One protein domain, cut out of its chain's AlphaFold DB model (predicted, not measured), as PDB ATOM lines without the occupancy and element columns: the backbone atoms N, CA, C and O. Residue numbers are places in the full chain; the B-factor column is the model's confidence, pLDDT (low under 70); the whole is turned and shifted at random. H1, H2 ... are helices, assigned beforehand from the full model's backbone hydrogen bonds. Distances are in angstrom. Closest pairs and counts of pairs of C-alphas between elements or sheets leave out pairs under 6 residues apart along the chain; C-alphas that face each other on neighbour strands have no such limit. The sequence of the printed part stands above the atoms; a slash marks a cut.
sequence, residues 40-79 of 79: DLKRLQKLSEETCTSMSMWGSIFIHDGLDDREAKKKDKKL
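Overview. This is residues 40 to 79 of the 79 residues of an uncharacterized protein of Methanocella paludicola (strain DSM 17711 / JCM 13418 / NBRC 101707 / SANAE) (UniProt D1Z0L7). Two helices meet near their ends in an L: the short H1 makes the foot, and the long H2 makes the other limb and sticks out from residue 60 onward. The printed part has 40 residues with two named helices, H1 then H2, and no named strand; its class is all helix. It is extended, a rod spanning 43 by 15 by 13 A, with a radius of gyration of the C-alphas of 14.0 A.

Along the chain. H1 is residues 40 to 50, 15.2 A from first to last C-alpha, beginning at C-alpha 40 (95.792, 130.579, 121.356). H2 is residues 55 to 76, 32.2 A long, ending at C-alpha 76 (83.323, 104.101, 130.284).

Arrangement. H2 touches H1 with residues 55 to 58 alone; the closest C-alphas, of Ser 48 and Met 55, are 5.6 A apart. They run opposite ways at a steep tilt of 69 degrees, only just short of about perpendicular. In H1 and H2 every O i to N i+4 pair is within hydrogen-bond range.

Size, cuts and confidence. The C-alphas farthest apart, of Glu 49 and Leu 79, are 43.3 A apart. The printed part has no cut, and the link from H1 to H2 is tight. Residues 76 to 79 have pLDDT under 70.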
ATOM      1  N   ASP A  40      95.632 131.937 121.876       94.38
ATOM      2  CA  ASP A  40      95.792 130.579 121.356       94.38
ATOM      3  C   ASP A  40      96.305 130.581 119.915       94.38
ATOM      4  O   ASP A  40      97.122 129.734 119.572       94.38
ATOM      5  N   LEU A  41      95.936 131.581 119.102       94.56
ATOM      6  CA  LEU A  41      96.518 131.771 117.769       94.56
ATOM      7  C   LEU A  41      98.038 131.952 117.837       94.56
ATOM      8  O   LEU A  41      98.764 131.301 117.093       94.56
ATOM      9  N   LYS A  42      98.532 132.786 118.761       96.62
ATOM     10  CA  LYS A  42      99.979 132.978 118.953       96.62
ATOM     11  C   LYS A  42     100.677 131.692 119.389       96.62
ATOM     12  O   LYS A  42     101.771 131.400 118.916       96.62
ATOM     13  N   ARG A  43     100.053 130.920 120.285       95.75
ATOM     14  CA  ARG A  43     100.589 129.626 120.739       95.75
ATOM     15  C   ARG A  43     100.644 128.615 119.596       95.75
ATOM     16  O   ARG A  43     101.663 127.954 119.439       95.75
ATOM     17  N   LEU A  44      99.583 128.536 118.793       94.75
ATOM     18  CA  LEU A  44      99.496 127.653 117.632       94.75
ATOM     19  C   LEU A  44     100.545 128.005 116.576       94.75
ATOM     20  O   LEU A  44     101.197 127.114 116.043       94.75
ATOM     21  N   GLN A  45     100.732 129.299 116.308       95.31
ATOM     22  CA  GLN A  45     101.750 129.767 115.378       95.31
ATOM     23  C   GLN A  45     103.153 129.375 115.859       95.31
ATOM     24  O   GLN A  45     103.899 128.747 115.110       95.31
ATOM     25  N   LYS A  46     103.482 129.656 117.124       96.56
ATOM     26  CA  LYS A  46     104.774 129.274 117.706       96.56
ATOM     27  C   LYS A  46     105.013 127.761 117.630       96.56
ATOM     28  O   LYS A  46     106.082 127.338 117.216       96.56
ATOM     29  N   LEU A  47     104.004 126.959 117.973       94.94
ATOM     30  CA  LEU A  47     104.093 125.501 117.886       94.94
ATOM     31  C   LEU A  47     104.347 125.038 116.445       94.94
ATOM     32  O   LEU A  47     105.185 124.176 116.219       94.94
ATOM     33  N   SER A  48     103.664 125.643 115.467       95.56
ATOM     34  CA  SER A  48     103.845 125.318 114.048       95.56
ATOM     35  C   SER A  48     105.264 125.621 113.545       95.56
ATOM     36  O   SER A  48     105.833 124.830 112.793       95.56
ATOM     37  N   GLU A  49     105.865 126.715 114.024       95.69
ATOM     38  CA  GLU A  49     107.250 127.090 113.724       95.69
ATOM     39  C   GLU A  49     108.251 126.121 114.377       95.69
ATOM     40  O   GLU A  49     109.171 125.653 113.712       95.69
ATOM     41  N   GLU A  50     108.049 125.772 115.651       96.50
ATOM     42  CA  GLU A  50     108.930 124.864 116.401       96.50
ATOM     43  C   GLU A  50     108.945 123.442 115.830       96.50
ATOM     44  O   GLU A  50     109.984 122.781 115.851       96.50
ATOM     45  N   THR A  51     107.811 122.964 115.311       93.88
ATOM     46  CA  THR A  51     107.690 121.599 114.782       93.88
ATOM     47  C   THR A  51     107.815 121.504 113.268       93.88
ATOM     48  O   THR A  51     107.688 120.407 112.728       93.88
ATOM     49  N   CYS A  52     108.066 122.617 112.570       94.12
ATOM     50  CA  CYS A  52     108.100 122.677 111.104       94.12
ATOM     51  C   CYS A  52     106.834 122.083 110.448       94.12
ATOM     52  O   CYS A  52     106.910 121.412 109.418       94.12
ATOM     53  N   THR A  53     105.663 122.316 111.045       93.31
ATOM     54  CA  THR A  53     104.363 121.847 110.533       93.31
ATOM     55  C   THR A  53     103.422 123.022 110.276       93.31
ATOM     56  O   THR A  53     103.685 124.152 110.674       93.31
ATOM     57  N   SER A  54     102.302 122.790 109.586       93.44
ATOM     58  CA  SER A  54     101.311 123.844 109.358       93.44
ATOM     59  C   SER A  54     100.353 124.001 110.544       93.44
ATOM     60  O   SER A  54     100.002 123.039 111.228       93.44
ATOM     61  N   MET A  55      99.820 125.212 110.737       91.56
ATOM     62  CA  MET A  55      98.722 125.437 111.692       91.56
ATOM     63  C   MET A  55      97.476 124.596 111.361       91.56
ATOM     64  O   MET A  55      96.742 124.206 112.266       91.56
ATOM     65  N   SER A  56      97.235 124.294 110.076       90.75
ATOM     66  CA  SER A  56      96.135 123.416 109.659       90.75
ATOM     67  C   SER A  56      96.334 121.973 110.121       90.75
ATOM     68  O   SER A  56      95.372 121.355 110.561       90.75
ATOM     69  N   MET A  57      97.570 121.463 110.089       90.81
ATOM     70  CA  MET A  57      97.902 120.125 110.582       90.81
ATOM     71  C   MET A  57      97.625 120.016 112.083       90.81
ATOM     72  O   MET A  57      96.954 119.082 112.510       90.81
ATOM     73  N   TRP A  58      98.048 121.007 112.868       92.50
ATOM     74  CA  TRP A  58      97.723 121.068 114.296       92.50
ATOM     75  C   TRP A  58      96.220 121.186 114.561       92.50
ATOM     76  O   TRP A  58      95.706 120.535 115.467       92.50
ATOM     77  N   GLY A  59      95.500 121.959 113.743       90.31
ATOM     78  CA  GLY A  59      94.039 122.013 113.788       90.31
ATOM     79  C   GLY A  59      93.400 120.632 113.626       90.31
ATOM     80  O   GLY A  59      92.525 120.277 114.412       90.31
ATOM     81  N   SER A  60      93.867 119.836 112.662       89.31
ATOM     82  CA  SER A  60      93.397 118.461 112.470       89.31
ATOM     83  C   SER A  60      93.742 117.563 113.659       89.31
ATOM     84  O   SER A  60      92.857 116.872 114.158       89.31
ATOM     85  N   ILE A  61      94.986 117.604 114.152       89.69
ATOM     86  CA  ILE A  61      95.440 116.787 115.292       89.69
ATOM     87  C   ILE A  61      94.558 117.031 116.520       89.69
ATOM     88  O   ILE A  61      94.000 116.089 117.069       89.69
ATOM     89  N   PHE A  62      94.331 118.293 116.900       89.62
ATOM     90  CA  PHE A  62      93.512 118.603 118.075       89.62
ATOM     91  C   PHE A  62      92.047 118.180 117.930       89.62
ATOM     92  O   PHE A  62      91.400 117.853 118.928       89.62
ATOM     93  N   ILE A  63      91.504 118.194 116.709       88.06
ATOM     94  CA  ILE A  63      90.157 117.677 116.450       88.06
ATOM     95  C   ILE A  63      90.134 116.160 116.655       88.06
ATOM     96  O   ILE A  63      89.229 115.677 117.332       88.06
ATOM     97  N   HIS A  64      91.110 115.426 116.114       87.50
ATOM     98  CA  HIS A  64      91.202 113.973 116.275       87.50
ATOM     99  C   HIS A  64      91.389 113.569 117.742       87.50
ATOM    100  O   HIS A  64      90.560 112.821 118.257       87.50
ATOM    101  N   ASP A  65      92.354 114.163 118.450       89.06
ATOM    102  CA  ASP A  65      92.595 113.885 119.875       89.06
ATOM    103  C   ASP A  65      91.333 114.144 120.719       89.06
ATOM    104  O   ASP A  65      90.939 113.347 121.573       89.06
ATOM    105  N   GLY A  66      90.635 115.252 120.448       88.19
ATOM    106  CA  GLY A  66      89.398 115.596 121.145       88.19
ATOM    107  C   GLY A  66      88.218 114.667 120.827       88.19
ATOM    108  O   GLY A  66      87.304 114.536 121.651       88.19
ATOM    109  N   LEU A  67      88.193 114.045 119.644       82.94
ATOM    110  CA  LEU A  67      87.198 113.033 119.282       82.94
ATOM    111  C   LEU A  67      87.485 111.715 119.999       82.94
ATOM    112  O   LEU A  67      86.566 111.170 120.615       82.94
ATOM    113  N   ASP A  68      88.739 111.271 120.007       84.44
ATOM    114  CA  ASP A  68      89.171 110.041 120.676       84.44
ATOM    115  C   ASP A  68      88.868 110.093 122.183       84.44
ATOM    116  O   ASP A  68      88.247 109.180 122.739       84.44
ATOM    117  N   ASP A  69      89.159 111.226 122.829       84.12
ATOM    118  CA  ASP A  69      88.819 111.488 124.233       84.12
ATOM    119  C   ASP A  69      87.312 111.373 124.517       84.12
ATOM    120  O   ASP A  69      86.880 110.901 125.578       84.12
ATOM    121  N   ARG A  70      86.473 111.846 123.587       81.19
ATOM    122  CA  ARG A  70      85.011 111.763 123.717       81.19
ATOM    123  C   ARG A  70      84.520 110.335 123.540       81.19
ATOM    124  O   ARG A  70      83.565 109.948 124.217       81.19
ATOM    125  N   GLU A  71      85.121 109.566 122.639       78.56
ATOM    126  CA  GLU A  71      84.767 108.163 122.435       78.56
ATOM    127  C   GLU A  71      85.164 107.293 123.625       78.56
ATOM    128  O   GLU A  71      84.345 106.485 124.076       78.56
ATOM    129  N   ALA A  72      86.356 107.507 124.186       78.56
ATOM    130  CA  ALA A  72      86.808 106.838 125.402       78.56
ATOM    131  C   ALA A  72      85.808 107.059 126.553       78.56
ATOM    132  O   ALA A  72      85.240 106.105 127.087       78.56
ATOM    133  N   LYS A  73      85.444 108.323 126.819       77.81
ATOM    134  CA  LYS A  73      84.475 108.686 127.872       77.81
ATOM    135  C   LYS A  73      83.066 108.127 127.647       77.81
ATOM    136  O   LYS A  73      82.328 107.919 128.610       77.81
ATOM    137  N   LYS A  74      82.645 107.902 126.396       75.88
ATOM    138  CA  LYS A  74      81.346 107.269 126.088       75.88
ATOM    139  C   LYS A  74      81.338 105.776 126.405       75.88
ATOM    140  O   LYS A  74      80.279 105.260 126.762       75.88
ATOM    141  N   LYS A  75      82.472 105.090 126.243       71.50
ATOM    142  CA  LYS A  75      82.600 103.654 126.527       71.50
ATOM    143  C   LYS A  75      82.610 103.388 128.034       71.50
ATOM    144  O   LYS A  75      81.891 102.498 128.472       71.50
ATOM    145  N   ASP A  76      83.288 104.229 128.817       69.88
ATOM    146  CA  ASP A  76      83.323 104.101 130.284       69.88
ATOM    147  C   ASP A  76      81.962 104.335 130.959       69.88
ATOM    148  O   ASP A  76      81.687 103.791 132.021       69.88
ATOM    149  N   LYS A  77      81.066 105.113 130.339       61.34
ATOM    150  CA  LYS A  77      79.741 105.429 130.901       61.34
ATOM    151  C   LYS A  77      78.673 104.349 130.662       61.34
ATOM    152  O   LYS A  77      77.515 104.564 131.013       61.34
ATOM    153  N   LYS A  78      79.028 103.242 130.000       59.97
ATOM    154  CA  LYS A  78      78.129 102.116 129.682       59.97
ATOM    155  C   LYS A  78      78.338 100.880 130.577       59.97
ATOM    156  O   LYS A  78      77.762  99.840 130.262       59.97
ATOM    157  N   LEU A  79      79.123 100.988 131.650       47.25
ATOM    158  CA  LEU A  79      79.316  99.952 132.673       47.25
ATOM    159  C   LEU A  79      78.569 100.293 133.964       47.25
ATOM    160  O   LEU A  79      78.602 101.477 134.365       47.25
TER     161      LEU A  79